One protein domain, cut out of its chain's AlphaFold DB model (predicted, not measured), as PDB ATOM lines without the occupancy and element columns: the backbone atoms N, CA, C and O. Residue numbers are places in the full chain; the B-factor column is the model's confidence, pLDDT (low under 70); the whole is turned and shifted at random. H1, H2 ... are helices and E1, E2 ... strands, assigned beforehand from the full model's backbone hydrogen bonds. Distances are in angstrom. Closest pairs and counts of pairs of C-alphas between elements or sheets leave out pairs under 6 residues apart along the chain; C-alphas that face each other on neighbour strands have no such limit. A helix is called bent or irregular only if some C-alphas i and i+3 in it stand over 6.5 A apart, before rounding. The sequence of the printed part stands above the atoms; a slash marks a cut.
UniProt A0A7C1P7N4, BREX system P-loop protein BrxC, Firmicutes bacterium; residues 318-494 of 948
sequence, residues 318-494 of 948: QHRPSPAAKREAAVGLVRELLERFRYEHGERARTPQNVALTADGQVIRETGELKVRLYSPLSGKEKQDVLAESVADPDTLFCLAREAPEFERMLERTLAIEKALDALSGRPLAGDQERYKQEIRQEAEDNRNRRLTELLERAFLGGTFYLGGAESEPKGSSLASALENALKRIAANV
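AT A GLANCE: This is residues 318 to 494 of the 948 residues of the protein "BREX system P-loop protein BrxC" of Firmicutes bacterium (UniProt A0A7C1P7N4). A twisted six-stranded sheet has H1 and H5 over one face and H2 over the other, making three layers, and a long arm of H3 and the bent helix H4 reaches away from it; residues 430 to 436 stand free at its far end. The small hairpin E1 and E2 lies by H5. The printed part has 177 residues with five named helices and eight named strands, in the order H1 E1 E2 E3 E4 E5 H2 E6 H3 H4 E7 E8 H5; the class is mixed, helices and strands. The sheet, E4 E3 E5 E6 E7 E8, is mixed. The elongated whole spans 64 by 36 by 26 A and is only just compact, close to loose, with a radius of gyration of the C-alphas of 18.8 A.

HOW THE PARTS SIT: E3, residues 355 to 359, is parallel to E5, residues 370 to 375, with N 356 and O 370 2.8 A apart. E6, residues 396 to 400, is parallel to E5, with N 373 and O 397 at 2.8 A. Edge strand E4, residues 362 to 365, forms an antiparallel hairpin with E3, N 357 and O 365 at 2.9 A. E7, residues 464 to 467, is antiparallel to E6, N 466 and O 398 at 2.8 A, and forms a hairpin with edge strand E8, residues 470 to 472, N 465 and O 472 at 2.8 A. H1, residues 323 to 337, is over E3 at a height over the sheet of 8.4 A; their closest C-alphas, Val 331 and Ala 359, are 5.8 A apart. On the same face H5, residues 479 to 494, is over E6 at 7.8 A. On the opposite face H2, residues 383 to 392, is over E6 and E7 at 8.2 A; E5, H2 and E6 form a strand-helix-strand unit, two parallel strands joined through a helix, with a right-handed crossover. H4, residues 432 to 461, was assigned as one helix by its hydrogen bonds but is bent: C-alphas 449 and 452 are 7.3 A apart, and its arms H4a, residues 432 to 449, and H4b, residues 452 to 461, stand at a shallow tilt of 28 degrees. H4b only grazes the sheet with residues 459 to 461. H3, residues 405 to 423, touches H4a at a steep tilt of 47 degrees, opposite ways; the closest C-alphas, Thr 414 and Ala 444, are 4.8 A apart. E1, residues 343 to 345, and E2, residues 351 to 353, form an antiparallel hairpin, N 345 and O 351 at 2.8 A; the closest C-alphas of E1 and H5, Tyr 343 and Glu 484, are 6.1 A apart. Every O i to N i+4 pair is within hydrogen-bond range in H1, H2, H3, H4a and H4b, and 9 of 12 in H5.

IN THESE COORDINATES: H1 begins at C-alpha 323, (-9.965, -27.944, 20.658), and H5 ends at C-alpha 494, (-19.333, 2.866, 38.494). From first to last C-alpha H3 measures 27.0 A, H4a 25.9 A, H5 21.8 A and H1 21.0 A.

THE WHOLE: The two C-alphas farthest apart, of Gly 431 and Asn 493, are 64.5 A apart. The printed part has no cut and no long link. Residues 426, 428, 430 and 432 have pLDDT under 70.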
ATOM      1  N   GLN A 318      -3.511 -34.018   8.527       87.25
ATOM      2  CA  GLN A 318      -2.730 -34.551   9.652       87.25
ATOM      3  C   GLN A 318      -2.395 -33.491  10.715       87.25
ATOM      4  O   GLN A 318      -2.209 -33.834  11.883       87.25
ATOM      5  N   HIS A 319      -2.368 -32.206  10.343       90.19
ATOM      6  CA  HIS A 319      -2.024 -31.093  11.239       90.19
ATOM      7  C   HIS A 319      -3.233 -30.379  11.863       90.19
ATOM      8  O   HIS A 319      -3.092 -29.269  12.395       90.19
ATOM      9  N   ARG A 320      -4.426 -30.991  11.853       89.81
ATOM     10  CA  ARG A 320      -5.622 -30.372  12.449       89.81
ATOM     11  C   ARG A 320      -5.415 -29.984  13.925       89.81
ATOM     12  O   ARG A 320      -4.884 -30.763  14.721       89.81
ATOM     13  N   PRO A 321      -5.831 -28.769  14.328       92.62
ATOM     14  CA  PRO A 321      -5.644 -28.279  15.688       92.62
ATOM     15  C   PRO A 321      -6.523 -29.018  16.708       92.62
ATOM     16  O   PRO A 321      -7.660 -29.396  16.433       92.62
ATOM     17  N   SER A 322      -6.023 -29.144  17.941       94.50
ATOM     18  CA  SER A 322      -6.832 -29.596  19.077       94.50
ATOM     19  C   SER A 322      -7.889 -28.542  19.462       94.50
ATOM     20  O   SER A 322      -7.698 -27.354  19.180       94.50
ATOM     21  N   PRO A 323      -8.975 -28.913  20.173       92.88
ATOM     22  CA  PRO A 323      -9.965 -27.944  20.658       92.88
ATOM     23  C   PRO A 323      -9.357 -26.809  21.498       92.88
ATOM     24  O   PRO A 323      -9.776 -25.659  21.387       92.88
ATOM     25  N   ALA A 324      -8.325 -27.115  22.293       92.62
ATOM     26  CA  ALA A 324      -7.596 -26.119  23.075       92.62
ATOM     27  C   ALA A 324      -6.857 -25.109  22.180       92.62
ATOM     28  O   ALA A 324      -6.976 -23.907  22.402       92.62
ATOM     29  N   ALA A 325      -6.175 -25.585  21.131       94.25
ATOM     30  CA  ALA A 325      -5.491 -24.719  20.169       94.25
ATOM     31  C   ALA A 325      -6.478 -23.830  19.392       94.25
ATOM     32  O   ALA A 325      -6.198 -22.656  19.160       94.25
ATOM     33  N   LYS A 326      -7.666 -24.352  19.045       95.12
ATOM     34  CA  LYS A 326      -8.728 -23.545  18.419       95.12
ATOM     35  C   LYS A 326      -9.216 -22.428  19.350       95.12
ATOM     36  O   LYS A 326      -9.358 -21.288  18.912       95.12
ATOM     37  N   ARG A 327      -9.425 -22.723  20.640       94.38
ATOM     38  CA  ARG A 327      -9.829 -21.720  21.642       94.38
ATOM     39  C   ARG A 327      -8.760 -20.645  21.840       94.38
ATOM     40  O   ARG A 327      -9.083 -19.464  21.866       94.38
ATOM     41  N   GLU A 328      -7.492 -21.035  21.933       95.25
ATOM     42  CA  GLU A 328      -6.371 -20.094  22.033       95.25
ATOM     43  C   GLU A 328      -6.295 -19.165  20.813       95.25
ATOM     44  O   GLU A 328      -6.197 -17.945  20.963       95.25
ATOM     45  N   ALA A 329      -6.438 -19.714  19.604       95.12
ATOM     46  CA  ALA A 329      -6.463 -18.922  18.380       95.12
ATOM     47  C   ALA A 329      -7.662 -17.959  18.323       95.12
ATOM     48  O   ALA A 329      -7.499 -16.813  17.902       95.12
ATOM     49  N   ALA A 330      -8.845 -18.380  18.787       95.94
ATOM     50  CA  ALA A 330     -10.016 -17.511  18.887       95.94
ATOM     51  C   ALA A 330      -9.788 -16.349  19.869       95.94
ATOM     52  O   ALA A 330     -10.103 -15.206  19.540       95.94
ATOM     53  N   VAL A 331      -9.174 -16.599  21.031       96.25
ATOM     54  CA  VAL A 331      -8.764 -15.539  21.974       96.25
ATOM     55  C   VAL A 331      -7.756 -14.583  21.331       96.25
ATOM     56  O   VAL A 331      -7.863 -13.368  21.520       96.25
ATOM     57  N   GLY A 332      -6.809 -15.102  20.544       95.50
ATOM     58  CA  GLY A 332      -5.879 -14.298  19.747       95.50
ATOM     59  C   GLY A 332      -6.602 -13.346  18.789       95.50
ATOM     60  O   GLY A 332      -6.319 -12.151  18.786       95.50
ATOM     61  N   LEU A 333      -7.610 -13.838  18.068       95.62
ATOM     62  CA  LEU A 333      -8.431 -13.012  17.176       95.62
ATOM     63  C   LEU A 333      -9.261 -11.965  17.937       95.62
ATOM     64  O   LEU A 333      -9.366 -10.827  17.488       95.62
ATOM     65  N   VAL A 334      -9.811 -12.292  19.117       95.56
ATOM     66  CA  VAL A 334     -10.490 -11.293  19.970       95.56
ATOM     67  C   VAL A 334      -9.512 -10.202  20.419       95.56
ATOM     68  O   VAL A 334      -9.865  -9.022  20.435       95.56
ATOM     69  N   ARG A 335      -8.276 -10.579  20.773       95.06
ATOM     70  CA  ARG A 335      -7.215  -9.639  21.155       95.06
ATOM     71  C   ARG A 335      -6.874  -8.693  20.006       95.06
ATOM     72  O   ARG A 335      -6.793  -7.493  20.251       95.06
ATOM     73  N   GLU A 336      -6.722  -9.207  18.787       93.00
ATOM     74  CA  GLU A 336      -6.487  -8.408  17.576       93.00
ATOM     75  C   GLU A 336      -7.675  -7.468  17.288       93.00
ATOM     76  O   GLU A 336      -7.491  -6.259  17.128       93.00
ATOM     77  N   LEU A 337      -8.910  -7.981  17.340       92.88
ATOM     78  CA  LEU A 337     -10.137  -7.210  17.102       92.88
ATOM     79  C   LEU A 337     -10.311  -6.043  18.095       92.88
ATOM     80  O   LEU A 337     -10.806  -4.974  17.731       92.88
ATOM     81  N   LEU A 338      -9.893  -6.226  19.352       93.19
ATOM     82  CA  LEU A 338     -10.032  -5.234  20.427       93.19
ATOM     83  C   LEU A 338      -8.728  -4.494  20.768       93.19
ATOM     84  O   LEU A 338      -8.692  -3.713  21.726       93.19
ATOM     85  N   GLU A 339      -7.660  -4.666  19.988       91.31
ATOM     86  CA  GLU A 339      -6.359  -4.039  20.250       91.31
ATOM     87  C   GLU A 339      -6.478  -2.507  20.302       91.31
ATOM     88  O   GLU A 339      -6.013  -1.840  21.239       91.31
ATOM     89  N   ARG A 340      -7.187  -1.943  19.319       90.44
ATOM     90  CA  ARG A 340      -7.427  -0.498  19.177       90.44
ATOM     91  C   ARG A 340      -8.642  -0.004  19.957       90.44
ATOM     92  O   ARG A 340      -8.883   1.197  19.994       90.44
ATOM     93  N   PHE A 341      -9.380  -0.893  20.622       93.12
ATOM     94  CA  PHE A 341     -10.556  -0.507  21.391       93.12
ATOM     95  C   PHE A 341     -10.166   0.365  22.594       93.12
ATOM     96  O   PHE A 341      -9.334  -0.019  23.435       93.12
ATOM     97  N   ARG A 342     -10.774   1.550  22.666       91.31
ATOM     98  CA  ARG A 342     -10.660   2.525  23.753       91.31
ATOM     99  C   ARG A 342     -12.066   3.013  24.078       91.31
ATOM    100  O   ARG A 342     -12.823   3.323  23.166       91.31
ATOM    101  N   TYR A 343     -12.401   3.053  25.362       94.00
ATOM    102  CA  TYR A 343     -13.683   3.567  25.823       94.00
ATOM    103  C   TYR A 343     -13.495   4.988  26.357       94.00
ATOM    104  O   TYR A 343     -12.620   5.227  27.192       94.00
ATOM    105  N   GLU A 344     -14.311   5.916  25.868       93.75
ATOM    106  CA  GLU A 344     -14.366   7.305  26.323       93.75
ATOM    107  C   GLU A 344     -15.693   7.532  27.055       93.75
ATOM    108  O   GLU A 344     -16.767   7.306  26.499       93.75
ATOM    109  N   HIS A 345     -15.626   7.960  28.316       94.00
ATOM    110  CA  HIS A 345     -16.801   8.225  29.140       94.00
ATOM    111  C   HIS A 345     -17.187   9.714  29.133       94.00
ATOM    112  O   HIS A 345     -16.316  10.589  29.143       94.00
ATOM    113  N   GLY A 346     -18.491   9.997  29.160       92.12
ATOM    114  CA  GLY A 346     -19.058  11.347  29.088       92.12
ATOM    115  C   GLY A 346     -19.364  11.800  27.659       92.12
ATOM    116  O   GLY A 346     -18.585  11.542  26.740       92.12
ATOM    117  N   GLU A 347     -20.495  12.480  27.461       90.31
ATOM    118  CA  GLU A 347     -20.904  12.984  26.144       90.31
ATOM    119  C   GLU A 347     -20.031  14.167  25.717       90.31
ATOM    120  O   GLU A 347     -19.616  14.268  24.556       90.31
ATOM    121  N   ARG A 348     -19.723  15.046  26.677       90.69
ATOM    122  CA  ARG A 348     -18.896  16.236  26.469       90.69
ATOM    123  C   ARG A 348     -17.432  15.941  26.762       90.69
ATOM    124  O   ARG A 348     -16.581  16.226  25.922       90.69
ATOM    125  N   ALA A 349     -17.140  15.374  27.932       89.31
ATOM    126  CA  ALA A 349     -15.789  15.190  28.454       89.31
ATOM    127  C   ALA A 349     -14.955  14.200  27.641       89.31
ATOM    128  O   ALA A 349     -13.755  14.427  27.487       89.31
ATOM    129  N   ARG A 350     -15.575  13.117  27.147       91.62
ATOM    130  CA  ARG A 350     -14.905  12.019  26.427       91.62
ATOM    131  C   ARG A 350     -13.625  11.546  27.125       91.62
ATOM    132  O   ARG A 350     -12.573  11.394  26.512       91.62
ATOM    133  N   THR A 351     -13.698  11.358  28.441       91.75
ATOM    134  CA  THR A 351     -12.538  10.981  29.256       91.75
ATOM    135  C   THR A 351     -12.187   9.514  29.002       91.75
ATOM    136  O   THR A 351     -13.037   8.656  29.255       91.75
ATOM    137  N   PRO A 352     -10.963   9.189  28.543       91.88
ATOM    138  CA  PRO A 352     -10.557   7.804  28.340       91.88
ATOM    139  C   PRO A 352     -10.590   7.019  29.652       91.88
ATOM    140  O   PRO A 352     -10.014   7.452  30.649       91.88
ATOM    141  N   GLN A 353     -11.230   5.854  29.639       92.31
ATOM    142  CA  GLN A 353     -11.305   4.949  30.783       92.31
ATOM    143  C   GLN A 353     -10.665   3.604  30.445       92.31
ATOM    144  O   GLN A 353     -10.860   3.041  29.362       92.31
ATOM    145  N   ASN A 354      -9.902   3.071  31.398       90.75
ATOM    146  CA  ASN A 354      -9.325   1.740  31.268       90.75
ATOM    147  C   ASN A 354     -10.419   0.681  31.452       90.75
ATOM    148  O   ASN A 354     -11.204   0.736  32.401       90.75
ATOM    149  N   VAL A 355     -10.440  -0.293  30.544       93.75
ATOM    150  CA  VAL A 355     -11.395  -1.403  30.541       93.75
ATOM    151  C   VAL A 355     -10.613  -2.703  30.655       93.75
ATOM    152  O   VAL A 355      -9.831  -3.021  29.760       93.75
ATOM    153  N   ALA A 356     -10.828  -3.454  31.728       95.06
ATOM    154  CA  ALA A 356     -10.292  -4.794  31.874       95.06
ATOM    155  C   ALA A 356     -11.055  -5.746  30.940       95.06
ATOM    156  O   ALA A 356     -12.287  -5.785  30.952       95.06
ATOM    157  N   LEU A 357     -10.324  -6.497  30.115       96.06
ATOM    158  CA  LEU A 357     -10.878  -7.377  29.087       96.06
ATOM    159  C   LEU A 357     -10.389  -8.805  29.307       96.06
ATOM    160  O   LEU A 357      -9.184  -9.051  29.406       96.06
ATOM    161  N   THR A 358     -11.321  -9.752  29.308       96.94
ATOM    162  CA  THR A 358     -11.023 -11.189  29.288       96.94
ATOM    163  C   THR A 358     -11.766 -11.852  28.136       96.94
ATOM    164  O   THR A 358     -12.868 -11.422  27.802       96.94
ATOM    165  N   ALA A 359     -11.175 -12.877  27.529       96.94
ATOM    166  CA  ALA A 359     -11.835 -13.706  26.526       96.94
ATOM    167  C   ALA A 359     -11.617 -15.187  26.837       96.94
ATOM    168  O   ALA A 359     -10.488 -15.597  27.093       96.94
ATOM    169  N   ASP A 360     -12.691 -15.973  26.853       95.50
ATOM    170  CA  ASP A 360     -12.684 -17.413  27.160       95.50
ATOM    171  C   ASP A 360     -11.896 -17.768  28.438       95.50
ATOM    172  O   ASP A 360     -11.202 -18.782  28.512       95.50
ATOM    173  N   GLY A 361     -11.979 -16.899  29.454       91.38
ATOM    174  CA  GLY A 361     -11.270 -17.038  30.732       91.38
ATOM    175  C   GLY A 361      -9.808 -16.569  30.730       91.38
ATOM    176  O   GLY A 361      -9.188 -16.530  31.789       91.38
ATOM    177  N   GLN A 362      -9.258 -16.169  29.582       94.06
ATOM    178  CA  GLN A 362      -7.904 -15.627  29.466       94.06
ATOM    179  C   GLN A 362      -7.898 -14.100  29.538       94.06
ATOM    180  O   GLN A 362      -8.796 -13.429  29.024       94.06
ATOM    181  N   VAL A 363      -6.856 -13.525  30.140       95.00
ATOM    182  CA  VAL A 363      -6.733 -12.070  30.262       95.00
ATOM    183  C   VAL A 363      -6.164 -11.456  28.979       95.00
ATOM    184  O   VAL A 363      -5.076 -11.803  28.512       95.00
ATOM    185  N   ILE A 364      -6.910 -10.507  28.408       93.00
ATOM    186  CA  ILE A 364      -6.477  -9.683  27.272       93.00
ATOM    187  C   ILE A 364      -5.888  -8.366  27.781       93.00
ATOM    188  O   ILE A 364      -4.814  -7.964  27.336       93.00
ATOM    189  N   ARG A 365      -6.584  -7.704  28.714       92.62
ATOM    190  CA  ARG A 365      -6.168  -6.443  29.344       92.62
ATOM    191  C   ARG A 365      -6.480  -6.498  30.839       92.62
ATOM    192  O   ARG A 365      -7.638  -6.658  31.207       92.62
ATOM    193  N   GLU A 366      -5.456  -6.371  31.680       87.12
ATOM    194  CA  GLU A 366      -5.569  -6.560  33.138       87.12
ATOM    195  C   GLU A 366      -6.202  -5.375  33.877       87.12
ATOM    196  O   GLU A 366      -6.895  -5.563  34.873       87.12
ATOM    197  N   THR A 367      -5.960  -4.148  33.417       83.94
ATOM    198  CA  THR A 367      -6.255  -2.938  34.190       83.94
ATOM    199  C   THR A 367      -7.535  -2.242  33.729       83.94
ATOM    200  O   THR A 367      -7.745  -2.009  32.538       83.94
ATOM    201  N   GLY A 368      -8.381  -1.860  34.690       85.69
ATOM    202  CA  GLY A 368      -9.587  -1.067  34.453       85.69
ATOM    203  C   GLY A 368     -10.639  -1.234  35.545       85.69
ATOM    204  O   GLY A 368     -10.788  -2.317  36.106       85.69
ATOM    205  N   GLU A 369     -11.374  -0.161  35.837       88.81
ATOM    206  CA  GLU A 369     -12.532  -0.214  36.745       88.81
ATOM    207  C   GLU A 369     -13.756  -0.823  36.046       88.81
ATOM    208  O   GLU A 369     -14.589  -1.464  36.684       88.81
ATOM    209  N   LEU A 370     -13.841  -0.658  34.723       93.25
ATOM    210  CA  LEU A 370     -14.852  -1.289  33.881       93.25
ATOM    211  C   LEU A 370     -14.354  -2.654  33.424       93.25
ATOM    212  O   LEU A 370     -13.209  -2.776  32.990       93.25
ATOM    213  N   LYS A 371     -15.214  -3.670  33.477       94.81
ATOM    214  CA  LYS A 371     -14.851  -5.051  33.149       94.81
ATOM    215  C   LYS A 371     -15.724  -5.591  32.027       94.81
ATOM    216  O   LYS A 371     -16.943  -5.438  32.058       94.81
ATOM    217  N   VAL A 372     -15.099  -6.267  31.067       96.88
ATOM    218  CA  VAL A 372     -15.784  -7.018  30.011       96.88
ATOM    219  C   VAL A 372     -15.220  -8.434  29.942       96.88
ATOM    220  O   VAL A 372     -14.003  -8.636  29.879       96.88
ATOM    221  N   ARG A 373     -16.111  -9.422  29.917       97.25
ATOM    222  CA  ARG A 373     -15.788 -10.820  29.627       97.25
ATOM    223  C   ARG A 373     -16.436 -11.229  28.319       97.25
ATOM    224  O   ARG A 373     -17.650 -11.127  28.175       97.25
ATOM    225  N   LEU A 374     -15.625 -11.674  27.371       97.81
ATOM    226  CA  LEU A 374     -16.071 -12.152  26.073       97.81
ATOM    227  C   LEU A 374     -15.986 -13.678  26.028       97.81
ATOM    228  O   LEU A 374     -14.986 -14.269  26.419       97.81
ATOM    229  N   TYR A 375     -17.033 -14.307  25.523       97.75
ATOM    230  CA  TYR A 375     -17.104 -15.738  25.282       97.75
ATOM    231  C   TYR A 375     -17.265 -15.952  23.782       97.75
ATOM    232  O   TYR A 375     -18.298 -15.612  23.205       97.75
ATOM    233  N   SER A 376     -16.206 -16.450  23.146       96.81
ATOM    234  CA  SER A 376     -16.178 -16.754  21.717       96.81
ATOM    235  C   SER A 376     -17.108 -17.934  21.388       96.81
ATOM    236  O   SER A 376     -17.518 -18.667  22.299       96.81
ATOM    237  N   PRO A 377     -17.391 -18.199  20.096       96.12
ATOM    238  CA  PRO A 377     -18.144 -19.388  19.686       96.12
ATOM    239  C   PRO A 377     -17.517 -20.716  20.153       96.12
ATOM    240  O   PRO A 377     -18.199 -21.732  20.185       96.12
ATOM    241  N   LEU A 378     -16.231 -20.719  20.536       95.50
ATOM    242  CA  LEU A 378     -15.481 -21.897  20.995       95.50
ATOM    243  C   LEU A 378     -15.276 -21.937  22.521       95.50
ATOM    244  O   LEU A 378     -14.574 -22.811  23.050       95.50
ATOM    245  N   SER A 379     -15.887 -21.000  23.251       93.56
ATOM    246  CA  SER A 379     -15.816 -20.918  24.715       93.56
ATOM    247  C   SER A 379     -16.406 -22.150  25.410       93.56
ATOM    248  O   SER A 379     -15.947 -22.525  26.489       93.56
ATOM    249  N   GLY A 380     -17.390 -22.803  24.781       90.31
ATOM    250  CA  GLY A 380     -18.171 -23.890  25.375       90.31
ATOM    251  C   GLY A 380     -19.102 -23.432  26.502       90.31
ATOM    252  O   GLY A 380     -19.555 -24.266  27.276       90.31
ATOM    253  N   LYS A 381     -19.338 -22.120  26.634       92.62
ATOM    254  CA  LYS A 381     -20.254 -21.547  27.622       92.62
ATOM    255  C   LYS A 381     -21.677 -21.548  27.090       92.62
ATOM    256  O   LYS A 381     -21.917 -21.082  25.978       92.62
ATOM    257  N   GLU A 382     -22.615 -21.995  27.915       93.06
ATOM    258  CA  GLU A 382     -24.031 -21.886  27.598       93.06
ATOM    259  C   GLU A 382     -24.625 -20.580  28.129       93.06
ATOM    260  O   GLU A 382     -24.111 -19.935  29.047       93.06
ATOM    261  N   LYS A 383     -25.772 -20.198  27.565       93.25
ATOM    262  CA  LYS A 383     -26.519 -19.002  27.964       93.25
ATOM    263  C   LYS A 383     -26.808 -18.956  29.474       93.25
ATOM    264  O   LYS A 383     -26.676 -17.898  30.083       93.25
ATOM    265  N   GLN A 384     -27.184 -20.087  30.076       93.50
ATOM    266  CA  GLN A 384     -27.522 -20.154  31.504       93.50
ATOM    267  C   GLN A 384     -26.305 -19.893  32.406       93.50
ATOM    268  O   GLN A 384     -26.438 -19.190  33.408       93.50
ATOM    269  N   ASP A 385     -25.119 -20.375  32.018       93.81
ATOM    270  CA  ASP A 385     -23.876 -20.155  32.765       93.81
ATOM    271  C   ASP A 385     -23.510 -18.670  32.800       93.81
ATOM    272  O   ASP A 385     -23.226 -18.104  33.855       93.81
ATOM    273  N   VAL A 386     -23.552 -18.020  31.633       95.06
ATOM    274  CA  VAL A 386     -23.193 -16.603  31.494       95.06
ATOM    275  C   VAL A 386     -24.193 -15.710  32.228       95.06
ATOM    276  O   VAL A 386     -23.799 -14.728  32.857       95.06
ATOM    277  N   LEU A 387     -25.481 -16.065  32.202       94.69
ATOM    278  CA  LEU A 387     -26.515 -15.357  32.952       94.69
ATOM    279  C   LEU A 387     -26.270 -15.440  34.468       94.69
ATOM    280  O   LEU A 387     -26.336 -14.417  35.149       94.69
ATOM    281  N   ALA A 388     -25.945 -16.626  34.991       94.50
ATOM    282  CA  ALA A 388     -25.636 -16.813  36.408       94.50
ATOM    283  C   ALA A 388     -24.385 -16.022  36.835       94.50
ATOM    284  O   ALA A 388     -24.396 -15.363  37.876       94.50
ATOM    285  N   GLU A 389     -23.332 -16.019  36.009       95.06
ATOM    286  CA  GLU A 389     -22.135 -15.199  36.240       95.06
ATOM    287  C   GLU A 389     -22.454 -13.696  36.243       95.06
ATOM    288  O   GLU A 389     -21.944 -12.960  37.087       95.06
ATOM    289  N   SER A 390     -23.338 -13.248  35.347       95.25
ATOM    290  CA  SER A 390     -23.764 -11.849  35.258       95.25
ATOM    291  C   SER A 390     -24.542 -11.372  36.484       95.25
ATOM    292  O   SER A 390     -24.424 -10.210  36.869       95.25
ATOM    293  N   VAL A 391     -25.314 -12.253  37.125       94.44
ATOM    294  CA  VAL A 391     -25.987 -11.951  38.399       94.44
ATOM    295  C   VAL A 391     -24.979 -11.855  39.547       94.44
ATOM    296  O   VAL A 391     -25.121 -11.000  40.418       94.44
ATOM    297  N   ALA A 392     -23.958 -12.717  39.552       94.94
ATOM    298  CA  ALA A 392     -22.937 -12.741  40.598       94.94
ATOM    299  C   ALA A 392     -21.969 -11.542  40.538       94.94
ATOM    300  O   ALA A 392     -21.453 -11.129  41.576       94.94
ATOM    301  N   ASP A 393     -21.727 -10.981  39.349       93.19
ATOM    302  CA  ASP A 393     -20.850  -9.823  39.129       93.19
ATOM    303  C   ASP A 393     -21.580  -8.726  38.321       93.19
ATOM    304  O   ASP A 393     -21.364  -8.587  37.111       93.19
ATOM    305  N   PRO A 394     -22.476  -7.949  38.965       89.56
ATOM    306  CA  PRO A 394     -23.388  -7.029  38.278       89.56
ATOM    307  C   PRO A 394     -22.705  -5.812  37.633       89.56
ATOM    308  O   PRO A 394     -23.317  -5.164  36.785       89.56
ATOM    309  N   ASP A 395     -21.450  -5.519  37.990       89.38
ATOM    310  CA  ASP A 395     -20.649  -4.418  37.429       89.38
ATOM    311  C   ASP A 395     -19.786  -4.853  36.223       89.38
ATOM    312  O   ASP A 395     -18.984  -4.070  35.705       89.38
ATOM    313  N   THR A 396     -19.933  -6.099  35.758       94.00
ATOM    314  CA  THR A 396     -19.182  -6.657  34.627       94.00
ATOM    315  C   THR A 396     -20.096  -6.901  33.426       94.00
ATOM    316  O   THR A 396     -21.174  -7.482  33.544       94.00
ATOM    317  N   LEU A 397     -19.646  -6.488  32.236       96.38
ATOM    318  CA  LEU A 397     -20.311  -6.818  30.976       96.38
ATOM    319  C   LEU A 397     -19.909  -8.220  30.522       96.38
ATOM    320  O   LEU A 397     -18.730  -8.467  30.273       96.38
ATOM    321  N   PHE A 398     -20.873  -9.108  30.316       97.50
ATOM    322  CA  PHE A 398     -20.617 -10.428  29.740       97.50
ATOM    323  C   PHE A 398     -21.142 -10.481  28.309       97.50
ATOM    324  O   PHE A 398     -22.296 -10.149  28.058       97.50
ATOM    325  N   CYS A 399     -20.306 -10.892  27.362       97.62
ATOM    326  CA  CYS A 399     -20.623 -10.940  25.938       97.62
ATOM    327  C   CYS A 399     -20.521 -12.383  25.451       97.62
ATOM    328  O   CYS A 399     -19.413 -12.900  25.334       97.62
ATOM    329  N   LEU A 400     -21.646 -13.026  25.148       97.62
ATOM    330  CA  LEU A 400     -21.673 -14.373  24.578       97.62
ATOM    331  C   LEU A 400     -21.893 -14.283  23.068       97.62
ATOM    332  O   LEU A 400     -22.934 -13.793  22.632       97.62
ATOM    333  N   ALA A 401     -20.925 -14.738  22.272       97.25
ATOM    334  CA  ALA A 401     -21.090 -14.858  20.827       97.25
ATOM    335  C   ALA A 401     -22.108 -15.958  20.480       97.25
ATOM    336  O   ALA A 401     -22.217 -16.956  21.191       97.25
ATOM    337  N   ARG A 402     -22.829 -15.801  19.365       96.06
ATOM    338  CA  ARG A 402     -23.659 -16.890  18.827       96.06
ATOM    339  C   ARG A 402     -22.791 -18.028  18.293       96.06
ATOM    340  O   ARG A 402     -21.648 -17.809  17.885       96.06
ATOM    341  N   GLU A 403     -23.382 -19.211  18.185       94.25
ATOM    342  CA  GLU A 403     -22.772 -20.326  17.466       94.25
ATOM    343  C   GLU A 403     -22.455 -19.936  16.013       94.25
ATOM    344  O   GLU A 403     -23.272 -19.335  15.308       94.25
ATOM    345  N   ALA A 404     -21.245 -20.272  15.568       94.75
ATOM    346  CA  ALA A 404     -20.753 -19.948  14.236       94.75
ATOM    347  C   ALA A 404     -19.956 -21.132  13.650       94.75
ATOM    348  O   ALA A 404     -18.723 -21.096  13.640       94.75
ATOM    349  N   PRO A 405     -20.630 -22.177  13.127       93.75
ATOM    350  CA  PRO A 405     -19.957 -23.358  12.572       93.75
ATOM    351  C   PRO A 405     -19.007 -23.032  11.412       93.75
ATOM    352  O   PRO A 405     -17.975 -23.674  11.242       93.75
ATOM    353  N   GLU A 406     -19.331 -22.009  10.615       92.12
ATOM    354  CA  GLU A 406     -18.467 -21.528   9.531       92.12
ATOM    355  C   GLU A 406     -17.147 -20.946  10.061       92.12
ATOM    356  O   GLU A 406     -16.088 -21.244   9.512       92.12
ATOM    357  N   PHE A 407     -17.198 -20.182  11.160       95.31
ATOM    358  CA  PHE A 407     -16.004 -19.655  11.823       95.31
ATOM    359  C   PHE A 407     -15.112 -20.791  12.319       95.31
ATOM    360  O   PHE A 407     -13.912 -20.775  12.065       95.31
ATOM    361  N   GLU A 408     -15.693 -21.800  12.975       94.44
ATOM    362  CA  GLU A 408     -14.927 -22.942  13.474       94.44
ATOM    363  C   GLU A 408     -14.251 -23.720  12.341       94.44
ATOM    364  O   GLU A 408     -13.051 -23.984  12.414       94.44
ATOM    365  N   ARG A 409     -14.993 -24.048  11.274       92.06
ATOM    366  CA  ARG A 409     -14.450 -24.771  10.113       92.06
ATOM    367  C   ARG A 409     -13.314 -24.003   9.442       92.06
ATOM    368  O   ARG A 409     -12.300 -24.600   9.089       92.06
ATOM    369  N   MET A 410     -13.483 -22.694   9.264       93.44
ATOM    370  CA  MET A 410     -12.467 -21.846   8.643       93.44
ATOM    371  C   MET A 410     -11.235 -21.706   9.536       93.44
ATOM    372  O   MET A 410     -10.118 -21.827   9.044       93.44
ATOM    373  N   LEU A 411     -11.424 -21.514  10.846       95.69
ATOM    374  CA  LEU A 411     -10.325 -21.416  11.803       95.69
ATOM    375  C   LEU A 411      -9.527 -22.721  11.842       95.69
ATOM    376  O   LEU A 411      -8.301 -22.694  11.816       95.69
ATOM    377  N   GLU A 412     -10.220 -23.862  11.869       94.44
ATOM    378  CA  GLU A 412      -9.597 -25.182  11.825       94.44
ATOM    379  C   GLU A 412      -8.742 -25.358  10.565       94.44
ATOM    380  O   GLU A 412      -7.579 -25.744  10.684       94.44
ATOM    381  N   ARG A 413      -9.280 -25.015   9.384       92.50
ATOM    382  CA  ARG A 413      -8.545 -25.104   8.114       92.50
ATOM    383  C   ARG A 413      -7.340 -24.167   8.082       92.50
ATOM    384  O   ARG A 413      -6.254 -24.616   7.736       92.50
ATOM    385  N   THR A 414      -7.493 -22.908   8.489       95.06
ATOM    386  CA  THR A 414      -6.383 -21.943   8.524       95.06
ATOM    387  C   THR A 414      -5.249 -22.423   9.425       95.06
ATOM    388  O   THR A 414      -4.108 -22.481   8.978       95.06
ATOM    389  N   LEU A 415      -5.555 -22.849  10.654       94.88
ATOM    390  CA  LEU A 415      -4.538 -23.338  11.592       94.88
ATOM    391  C   LEU A 415      -3.856 -24.624  11.102       94.88
ATOM    392  O   LEU A 415      -2.667 -24.822  11.343       94.88
ATOM    393  N   ALA A 416      -4.605 -25.508  10.438       93.31
ATOM    394  CA  ALA A 416      -4.060 -26.729   9.854       93.31
ATOM    395  C   ALA A 416      -3.101 -26.422   8.690       93.31
ATOM    396  O   ALA A 416      -2.009 -26.985   8.636       93.31
ATOM    397  N   ILE A 417      -3.470 -25.484   7.806       92.44
ATOM    398  CA  ILE A 417      -2.615 -25.027   6.702       92.44
ATOM    399  C   ILE A 417      -1.343 -24.369   7.241       92.44
ATOM    400  O   ILE A 417      -0.255 -24.723   6.797       92.44
ATOM    401  N   GLU A 418      -1.453 -23.448   8.201       92.44
ATOM    402  CA  GLU A 418      -0.298 -22.766   8.805       92.44
ATOM    403  C   GLU A 418       0.710 -23.782   9.366       92.44
ATOM    404  O   GLU A 418       1.889 -23.754   9.009       92.44
ATOM    405  N   LYS A 419       0.234 -24.764  10.142       91.25
ATOM    406  CA  LYS A 419       1.084 -25.835  10.685       91.25
ATOM    407  C   LYS A 419       1.695 -26.734   9.612       91.25
ATOM    408  O   LYS A 419       2.869 -27.089   9.716       91.25
ATOM    409  N   ALA A 420       0.930 -27.097   8.584       89.38
ATOM    410  CA  ALA A 420       1.440 -27.897   7.473       89.38
ATOM    411  C   ALA A 420       2.521 -27.139   6.683       89.38
ATOM    412  O   ALA A 420       3.559 -27.702   6.333       89.38
ATOM    413  N   LEU A 421       2.328 -25.838   6.446       88.69
ATOM    414  CA  LEU A 421       3.318 -24.981   5.793       88.69
ATOM    415  C   LEU A 421       4.606 -24.858   6.616       88.69
ATOM    416  O   LEU A 421       5.698 -24.891   6.037       88.69
ATOM    417  N   ASP A 422       4.495 -24.767   7.941       87.31
ATOM    418  CA  ASP A 422       5.641 -24.772   8.852       87.31
ATOM    419  C   ASP A 422       6.397 -26.108   8.791       87.31
ATOM    420  O   ASP A 422       7.617 -26.118   8.619       87.31
ATOM    421  N   ALA A 423       5.689 -27.243   8.820       84.06
ATOM    422  CA  ALA A 423       6.288 -28.579   8.707       84.06
ATOM    423  C   ALA A 423       7.005 -28.817   7.360       84.06
ATOM    424  O   ALA A 423       7.980 -29.573   7.277       84.06
ATOM    425  N   LEU A 424       6.545 -28.148   6.300       79.31
ATOM    426  CA  LEU A 424       7.114 -28.203   4.951       79.31
ATOM    427  C   LEU A 424       8.165 -27.113   4.685       79.31
ATOM    428  O   LEU A 424       8.700 -27.022   3.570       79.31
ATOM    429  N   SER A 425       8.479 -26.272   5.670       74.12
ATOM    430  CA  SER A 425       9.495 -25.229   5.529       74.12
ATOM    431  C   SER A 425      10.896 -25.845   5.425       74.12
ATOM    432  O   SER A 425      11.313 -26.644   6.256       74.12
ATOM    433  N   GLY A 426      11.627 -25.498   4.358       67.19
ATOM    434  CA  GLY A 426      12.977 -26.013   4.080       67.19
ATOM    435  C   GLY A 426      13.048 -27.258   3.184       67.19
ATOM    436  O   GLY A 426      14.150 -27.670   2.824       67.19
ATOM    437  N   ARG A 427      11.913 -27.839   2.766       72.81
ATOM    438  CA  ARG A 427      11.892 -28.899   1.741       72.81
ATOM    439  C   ARG A 427      11.866 -28.273   0.338       72.81
ATOM    440  O   ARG A 427      10.967 -27.474   0.076       72.81
ATOM    441  N   PRO A 428      12.807 -28.599  -0.568       65.81
ATOM    442  CA  PRO A 428      12.728 -28.142  -1.950       65.81
ATOM    443  C   PRO A 428      11.542 -28.823  -2.645       65.81
ATOM    444  O   PRO A 428      11.503 -30.047  -2.759       65.81
ATOM    445  N   LEU A 429      10.582 -28.018  -3.096       72.38
ATOM    446  CA  LEU A 429       9.420 -28.446  -3.874       72.38
ATOM    447  C   LEU A 429       9.607 -27.991  -5.326       72.38
ATOM    448  O   LEU A 429      10.122 -26.900  -5.576       72.38
ATOM    449  N   ALA A 430       9.227 -28.827  -6.292       67.56
ATOM    450  CA  ALA A 430       9.426 -28.547  -7.715       67.56
ATOM    451  C   ALA A 430       8.093 -28.416  -8.465       67.56
ATOM    452  O   ALA A 430       7.141 -29.152  -8.204       67.56
ATOM    453  N   GLY A 431       8.054 -27.502  -9.441       72.44
ATOM    454  CA  GLY A 431       6.942 -27.364 -10.383       72.44
ATOM    455  C   GLY A 431       5.604 -27.062  -9.704       72.44
ATOM    456  O   GLY A 431       5.462 -26.050  -9.018       72.44
ATOM    457  N   ASP A 432       4.628 -27.944  -9.910       68.25
ATOM    458  CA  ASP A 432       3.243 -27.777  -9.453       68.25
ATOM    459  C   ASP A 432       3.097 -27.822  -7.919       68.25
ATOM    460  O   ASP A 432       2.180 -27.205  -7.380       68.25
ATOM    461  N   GLN A 433       4.033 -28.458  -7.200       71.25
ATOM    462  CA  GLN A 433       4.003 -28.526  -5.730       71.25
ATOM    463  C   GLN A 433       4.193 -27.154  -5.074       71.25
ATOM    464  O   GLN A 433       3.505 -26.821  -4.111       71.25
ATOM    465  N   GLU A 434       5.116 -26.344  -5.599       80.31
ATOM    466  CA  GLU A 434       5.366 -25.004  -5.061       80.31
ATOM    467  C   GLU A 434       4.215 -24.054  -5.408       80.31
ATOM    468  O   GLU A 434       3.839 -23.230  -4.581       80.31
ATOM    469  N   ARG A 435       3.599 -24.193  -6.593       81.12
ATOM    470  CA  ARG A 435       2.427 -23.385  -6.975       81.12
ATOM    471  C   ARG A 435       1.260 -23.605  -6.018       81.12
ATOM    472  O   ARG A 435       0.775 -22.637  -5.442       81.12
ATOM    473  N   TYR A 436       0.881 -24.861  -5.789       82.69
ATOM    474  CA  TYR A 436      -0.234 -25.176  -4.901       82.69
ATOM    475  C   TYR A 436       0.026 -24.751  -3.451       82.69
ATOM    476  O   TYR A 436      -0.843 -24.178  -2.799       82.69
ATOM    477  N   LYS A 437       1.265 -24.923  -2.967       84.44
ATOM    478  CA  LYS A 437       1.690 -24.418  -1.654       84.44
ATOM    479  C   LYS A 437       1.474 -22.906  -1.503       84.44
ATOM    480  O   LYS A 437       1.112 -22.446  -0.422       84.44
ATOM    481  N   GLN A 438       1.724 -22.124  -2.553       86.38
ATOM    482  CA  GLN A 438       1.486 -20.678  -2.524       86.38
ATOM    483  C   GLN A 438      -0.012 -20.344  -2.541       86.38
ATOM    484  O   GLN A 438      -0.420 -19.416  -1.850       86.38
ATOM    485  N   GLU A 439      -0.837 -21.104  -3.267       86.81
ATOM    486  CA  GLU A 439      -2.294 -20.897  -3.332       86.81
ATOM    487  C   GLU A 439      -2.964 -21.059  -1.959       86.81
ATOM    488  O   GLU A 439      -3.644 -20.153  -1.481       86.81
ATOM    489  N   ILE A 440      -2.710 -22.166  -1.268       87.50
ATOM    490  CA  ILE A 440      -3.253 -22.401   0.082       87.50
ATOM    491  C   ILE A 440      -2.630 -21.482   1.144       87.50
ATOM    492  O   ILE A 440      -3.280 -21.159   2.135       87.50
ATOM    493  N   ARG A 441      -1.382 -21.017   0.956       90.19
ATOM    494  CA  ARG A 441      -0.797 -19.980   1.821       90.19
ATOM    495  C   ARG A 441      -1.604 -18.692   1.701       90.19
ATOM    496  O   ARG A 441      -1.963 -18.114   2.720       90.19
ATOM    497  N   GLN A 442      -1.923 -18.276   0.476       91.94
ATOM    498  CA  GLN A 442      -2.781 -17.114   0.240       91.94
ATOM    499  C   GLN A 442      -4.187 -17.324   0.819       91.94
ATOM    500  O   GLN A 442      -4.759 -16.384   1.369       91.94
ATOM    501  N   GLU A 443      -4.731 -18.546   0.754       91.06
ATOM    502  CA  GLU A 443      -5.997 -18.898   1.411       91.06
ATOM    503  C   GLU A 443      -5.926 -18.668   2.931       91.06
ATOM    504  O   GLU A 443      -6.777 -17.977   3.495       91.06
ATOM    505  N   ALA A 444      -4.899 -19.208   3.594       92.56
ATOM    506  CA  ALA A 444      -4.700 -19.040   5.031       92.56
ATOM    507  C   ALA A 444      -4.518 -17.562   5.413       92.56
ATOM    508  O   ALA A 444      -5.143 -17.105   6.370       92.56
ATOM    509  N   GLU A 445      -3.747 -16.799   4.632       93.50
ATOM    510  CA  GLU A 445      -3.531 -15.364   4.838       93.50
ATOM    511  C   GLU A 445      -4.818 -14.532   4.661       93.50
ATOM    512  O   GLU A 445      -5.098 -13.681   5.508       93.50
ATOM    513  N   ASP A 446      -5.638 -14.762   3.621       93.62
ATOM    514  CA  ASP A 446      -6.936 -14.067   3.449       93.62
ATOM    515  C   ASP A 446      -7.912 -14.431   4.576       93.62
ATOM    516  O   ASP A 446      -8.607 -13.567   5.125       93.62
ATOM    517  N   ASN A 447      -7.932 -15.704   4.983       93.56
ATOM    518  CA  ASN A 447      -8.750 -16.144   6.106       93.56
ATOM    519  C   ASN A 447      -8.314 -15.455   7.410       93.56
ATOM    520  O   ASN A 447      -9.162 -14.893   8.105       93.56
ATOM    521  N   ARG A 448      -7.008 -15.445   7.719       92.12
ATOM    522  CA  ARG A 448      -6.431 -14.854   8.937       92.12
ATOM    523  C   ARG A 448      -6.645 -13.345   9.007       92.12
ATOM    524  O   ARG A 448      -7.115 -12.847  10.023       92.12
ATOM    525  N   ASN A 449      -6.339 -12.627   7.929       89.50
ATOM    526  CA  ASN A 449      -6.313 -11.163   7.934       89.50
ATOM    527  C   ASN A 449      -7.695 -10.521   7.774       89.50
ATOM    528  O   ASN A 449      -7.866  -9.348   8.111       89.50
ATOM    529  N   ARG A 450      -8.675 -11.255   7.231       93.31
ATOM    530  CA  ARG A 450      -9.987 -10.695   6.902       93.31
ATOM    531  C   ARG A 450     -11.141 -11.566   7.378       93.31
ATOM    532  O   ARG A 450     -11.902 -11.148   8.249       93.31
ATOM    533  N   ARG A 451     -11.293 -12.765   6.809       94.50
ATOM    534  CA  ARG A 451     -12.553 -13.524   6.931       94.50
ATOM    535  C   ARG A 451     -12.835 -13.999   8.355       94.50
ATOM    536  O   ARG A 451     -13.971 -13.902   8.808       94.50
ATOM    537  N   LEU A 452     -11.820 -14.481   9.075       96.56
ATOM    538  CA  LEU A 452     -11.976 -14.954  10.453       96.56
ATOM    539  C   LEU A 452     -12.402 -13.822  11.388       96.56
ATOM    540  O   LEU A 452     -13.311 -14.011  12.195       96.56
ATOM    541  N   THR A 453     -11.806 -12.641  11.237       93.38
ATOM    542  CA  THR A 453     -12.162 -11.445  12.006       93.38
ATOM    543  C   THR A 453     -13.594 -10.997  11.708       93.38
ATOM    544  O   THR A 453     -14.361 -10.760  12.640       93.38
ATOM    545  N   GLU A 454     -14.000 -10.967  10.432       94.69
ATOM    546  CA  GLU A 454     -15.377 -10.640  10.028       94.69
ATOM    547  C   GLU A 454     -16.405 -11.638  10.585       94.69
ATOM    548  O   GLU A 454     -17.466 -11.243  11.073       94.69
ATOM    549  N   LEU A 455     -16.110 -12.941  10.524       96.31
ATOM    550  CA  LEU A 455     -16.989 -13.988  11.046       96.31
ATOM    551  C   LEU A 455     -17.100 -13.928  12.572       96.31
ATOM    552  O   LEU A 455     -18.206 -14.045  13.103       96.31
ATOM    553  N   LEU A 456     -15.984 -13.706  13.270       96.31
ATOM    554  CA  LEU A 456     -15.958 -13.562  14.723       96.31
ATOM    555  C   LEU A 456     -16.738 -12.324  15.175       96.31
ATOM    556  O   LEU A 456     -17.551 -12.405  16.095       96.31
ATOM    557  N   GLU A 457     -16.553 -11.189  14.500       95.56
ATOM    558  CA  GLU A 457     -17.296  -9.964  14.788       95.56
ATOM    559  C   GLU A 457     -18.802 -10.152  14.551       95.56
ATOM    560  O   GLU A 457     -19.611  -9.810  15.417       95.56
ATOM    561  N   ARG A 458     -19.197 -10.788  13.439       96.00
ATOM    562  CA  ARG A 458     -20.599 -11.167  13.185       96.00
ATOM    563  C   ARG A 458     -21.146 -12.120  14.248       96.00
ATOM    564  O   ARG A 458     -22.333 -12.050  14.561       96.00
ATOM    565  N   ALA A 459     -20.319 -13.016  14.784       96.69
ATOM    566  CA  ALA A 459     -20.729 -13.930  15.841       96.69
ATOM    567  C   ALA A 459     -20.998 -13.190  17.160       96.69
ATOM    568  O   ALA A 459     -22.005 -13.451  17.814       96.69
ATOM    569  N   PHE A 460     -20.163 -12.216  17.530       97.12
ATOM    570  CA  PHE A 460     -20.440 -11.382  18.699       97.12
ATOM    571  C   PHE A 460     -21.646 -10.462  18.498       97.12
ATOM    572  O   PHE A 460     -22.461 -10.351  19.406       97.12
ATOM    573  N   LEU A 461     -21.796  -9.839  17.323       96.44
ATOM    574  CA  LEU A 461     -22.930  -8.954  17.022       96.44
ATOM    575  C   LEU A 461     -24.270  -9.697  16.957       96.44
ATOM    576  O   LEU A 461     -25.294  -9.139  17.332       96.44
ATOM    577  N   GLY A 462     -24.268 -10.954  16.508       95.31
ATOM    578  CA  GLY A 462     -25.445 -11.823  16.547       95.31
ATOM    579  C   GLY A 462     -25.637 -12.568  17.873       95.31
ATOM    580  O   GLY A 462     -26.505 -13.434  17.935       95.31
ATOM    581  N   GLY A 463     -24.797 -12.297  18.876       95.56
ATOM    582  CA  GLY A 463     -24.827 -12.917  20.197       95.56
ATOM    583  C   GLY A 463     -25.707 -12.169  21.204       95.56
ATOM    584  O   GLY A 463     -26.656 -11.474  20.844       95.56
ATOM    585  N   THR A 464     -25.399 -12.303  22.495       96.81
ATOM    586  CA  THR A 464     -26.158 -11.669  23.587       96.81
ATOM    587  C   THR A 464     -25.222 -11.084  24.639       96.81
ATOM    588  O   THR A 464     -24.242 -11.714  25.038       96.81
ATOM    589  N   PHE A 465     -25.526  -9.869  25.095       96.94
ATOM    590  CA  PHE A 465     -24.827  -9.200  26.190       96.94
ATOM    591  C   PHE A 465     -25.648  -9.298  27.478       96.94
ATOM    592  O   PHE A 465     -26.856  -9.057  27.465       96.94
ATOM    593  N   TYR A 466     -24.981  -9.590  28.592       96.06
ATOM    594  CA  TYR A 466     -25.581  -9.729  29.916       96.06
ATOM    595  C   TYR A 466     -24.954  -8.727  30.886       96.06
ATOM    596  O   TYR A 466     -23.728  -8.582  30.939       96.06
ATOM    597  N   LEU A 467     -25.799  -8.044  31.658       94.31
ATOM    598  CA  LEU A 467     -25.380  -7.112  32.702       94.31
ATOM    599  C   LEU A 467     -26.321  -7.210  33.905       94.31
ATOM    600  O   LEU A 467     -27.512  -6.932  33.768       94.31
ATOM    601  N   GLY A 468     -25.801  -7.597  35.074       91.19
ATOM    602  CA  GLY A 468     -26.603  -7.758  36.293       91.19
ATOM    603  C   GLY A 468     -27.788  -8.716  36.131       91.19
ATOM    604  O   GLY A 468     -28.845  -8.480  36.709       91.19
ATOM    605  N   GLY A 469     -27.657  -9.743  35.285       91.44
ATOM    606  CA  GLY A 469     -28.743 -10.675  34.962       91.44
ATOM    607  C   GLY A 469     -29.761 -10.179  33.924       91.44
ATOM    608  O   GLY A 469     -30.694 -10.909  33.600       91.44
ATOM    609  N   ALA A 470     -29.609  -8.969  33.380       92.88
ATOM    610  CA  ALA A 470     -30.440  -8.482  32.282       92.88
ATOM    611  C   ALA A 470     -29.810  -8.816  30.924       92.88
ATOM    612  O   ALA A 470     -28.634  -8.526  30.692       92.88
ATOM    613  N   GLU A 471     -30.610  -9.368  30.014       94.88
ATOM    614  CA  GLU A 471     -30.198  -9.664  28.641       94.88
ATOM    615  C   GLU A 471     -30.389  -8.450  27.730       94.88
ATOM    616  O   GLU A 471     -31.365  -7.704  27.836       94.88
ATOM    617  N   SER A 472     -29.454  -8.251  26.807       93.81
ATOM    618  CA  SER A 472     -29.540  -7.215  25.785       93.81
ATOM    619  C   SER A 472     -28.859  -7.650  24.497       93.81
ATOM    620  O   SER A 472     -27.839  -8.339  24.510       93.81
ATOM    621  N   GLU A 473     -29.418  -7.223  23.372       94.50
ATOM    622  CA  GLU A 473     -28.787  -7.418  22.071       94.50
ATOM    623  C   GLU A 473     -27.624  -6.423  21.883       94.50
ATOM    624  O   GLU A 473     -27.749  -5.254  22.279       94.50
ATOM    625  N   PRO A 474     -26.502  -6.843  21.269       94.19
ATOM    626  CA  PRO A 474     -25.407  -5.950  20.903       94.19
ATOM    627  C   PRO A 474     -25.887  -4.858  19.933       94.19
ATOM    628  O   PRO A 474     -26.374  -5.144  18.842       94.19
ATOM    629  N   LYS A 475     -25.738  -3.580  20.307       91.44
ATOM    630  CA  LYS A 475     -26.165  -2.435  19.479       91.44
ATOM    631  C   LYS A 475     -24.968  -1.690  18.899       91.44
ATOM    632  O   LYS A 475     -24.363  -0.880  19.596       91.44
ATOM    633  N   GLY A 476     -24.660  -1.909  17.625       89.62
ATOM    634  CA  GLY A 476     -23.577  -1.217  16.924       89.62
ATOM    635  C   GLY A 476     -23.306  -1.812  15.543       89.62
ATOM    636  O   GLY A 476     -23.800  -2.890  15.225       89.62
ATOM    637  N   SER A 477     -22.523  -1.111  14.722       91.69
ATOM    638  CA  SER A 477     -22.056  -1.619  13.421       91.69
ATOM    639  C   SER A 477     -20.793  -2.483  13.531       91.69
ATOM    640  O   SER A 477     -20.372  -3.073  12.543       91.69
ATOM    641  N   SER A 478     -20.174  -2.516  14.711       94.00
ATOM    642  CA  SER A 478     -18.945  -3.247  15.035       94.00
ATOM    643  C   SER A 478     -18.980  -3.710  16.489       94.00
ATOM    644  O   SER A 478     -19.694  -3.117  17.307       94.00
ATOM    645  N   LEU A 479     -18.177  -4.711  16.851       94.38
ATOM    646  CA  LEU A 479     -18.069  -5.148  18.247       94.38
ATOM    647  C   LEU A 479     -17.616  -3.994  19.152       94.38
ATOM    648  O   LEU A 479     -18.178  -3.791  20.224       94.38
ATOM    649  N   ALA A 480     -16.656  -3.188  18.694       94.12
ATOM    650  CA  ALA A 480     -16.171  -2.019  19.426       94.12
ATOM    651  C   ALA A 480     -17.300  -1.027  19.768       94.12
ATOM    652  O   ALA A 480     -17.428  -0.616  20.920       94.12
ATOM    653  N   SER A 481     -18.154  -0.682  18.798       93.94
ATOM    654  CA  SER A 481     -19.281   0.239  19.030       93.94
ATOM    655  C   SER A 481     -20.378  -0.375  19.908       93.94
ATOM    656  O   SER A 481     -20.955   0.319  20.748       93.94
ATOM    657  N   ALA A 482     -20.630  -1.684  19.784       95.25
ATOM    658  CA  ALA A 482     -21.554  -2.399  20.663       95.25
ATOM    659  C   ALA A 482     -21.073  -2.409  22.121       95.25
ATOM    660  O   ALA A 482     -21.859  -2.138  23.034       95.25
ATOM    661  N   LEU A 483     -19.778  -2.660  22.342       95.69
ATOM    662  CA  LEU A 483     -19.153  -2.582  23.661       95.69
ATOM    663  C   LEU A 483     -19.221  -1.163  24.229       95.69
ATOM    664  O   LEU A 483     -19.594  -1.000  25.386       95.69
ATOM    665  N   GLU A 484     -18.923  -0.133  23.433       94.12
ATOM    666  CA  GLU A 484     -19.006   1.266  23.870       94.12
ATOM    667  C   GLU A 484     -20.416   1.623  24.372       94.12
ATOM    668  O   GLU A 484     -20.573   2.190  25.456       94.12
ATOM    669  N   ASN A 485     -21.457   1.238  23.629       93.00
ATOM    670  CA  ASN A 485     -22.846   1.492  24.010       93.00
ATOM    671  C   ASN A 485     -23.264   0.744  25.282       93.00
ATOM    672  O   ASN A 485     -23.989   1.299  26.111       93.00
ATOM    673  N   ALA A 486     -22.802  -0.493  25.461       93.19
ATOM    674  CA  ALA A 486     -23.077  -1.267  26.666       93.19
ATOM    675  C   ALA A 486     -22.325  -0.711  27.891       93.19
ATOM    676  O   ALA A 486     -22.914  -0.550  28.963       93.19
ATOM    677  N   LEU A 487     -21.054  -0.336  27.718       94.38
ATOM    678  CA  LEU A 487     -20.207   0.229  28.770       94.38
ATOM    679  C   LEU A 487     -20.720   1.573  29.296       94.38
ATOM    680  O   LEU A 487     -20.521   1.847  30.475       94.38
ATOM    681  N   LYS A 488     -21.438   2.374  28.493       92.06
ATOM    682  CA  LYS A 488     -22.094   3.616  28.963       92.06
ATOM    683  C   LYS A 488     -22.994   3.379  30.175       92.06
ATOM    684  O   LYS A 488     -22.977   4.176  31.111       92.06
ATOM    685  N   ARG A 489     -23.730   2.262  30.194       87.94
ATOM    686  CA  ARG A 489     -24.632   1.900  31.302       87.94
ATOM    687  C   ARG A 489     -23.862   1.519  32.565       87.94
ATOM    688  O   ARG A 489     -24.245   1.926  33.653       87.94
ATOM    689  N   ILE A 490     -22.770   0.774  32.409       90.44
ATOM    690  CA  ILE A 490     -21.918   0.343  33.528       90.44
ATOM    691  C   ILE A 490     -21.172   1.538  34.108       90.44
ATOM    692  O   ILE A 490     -21.168   1.748  35.315       90.44
ATOM    693  N   ALA A 491     -20.596   2.368  33.243       92.44
ATOM    694  CA  ALA A 491     -19.847   3.545  33.645       92.44
ATOM    695  C   ALA A 491     -20.704   4.539  34.443       92.44
ATOM    696  O   ALA A 491     -20.203   5.096  35.410       92.44
ATOM    697  N   ALA A 492     -21.995   4.690  34.118       88.75
ATOM    698  CA  ALA A 492     -22.916   5.520  34.899       88.75
ATOM    699  C   ALA A 492     -23.112   5.022  36.348       88.75
ATOM    700  O   ALA A 492     -23.300   5.834  37.251       88.75
ATOM    701  N   ASN A 493     -23.033   3.707  36.579       88.31
ATOM    702  CA  ASN A 493     -23.143   3.105  37.912       88.31
ATOM    703  C   ASN A 493     -21.798   3.079  38.656       88.31
ATOM    704  O   ASN A 493     -21.763   3.188  39.878       88.31
ATOM    705  N   VAL A 494     -20.688   2.939  37.925       91.06
ATOM    706  CA  VAL A 494     -19.333   2.866  38.494       91.06
ATOM    707  C   VAL A 494     -18.783   4.257  38.831       91.06
ATOM    708  O   VAL A 494     -18.147   4.428  39.872       91.06
TER     709      VAL A 494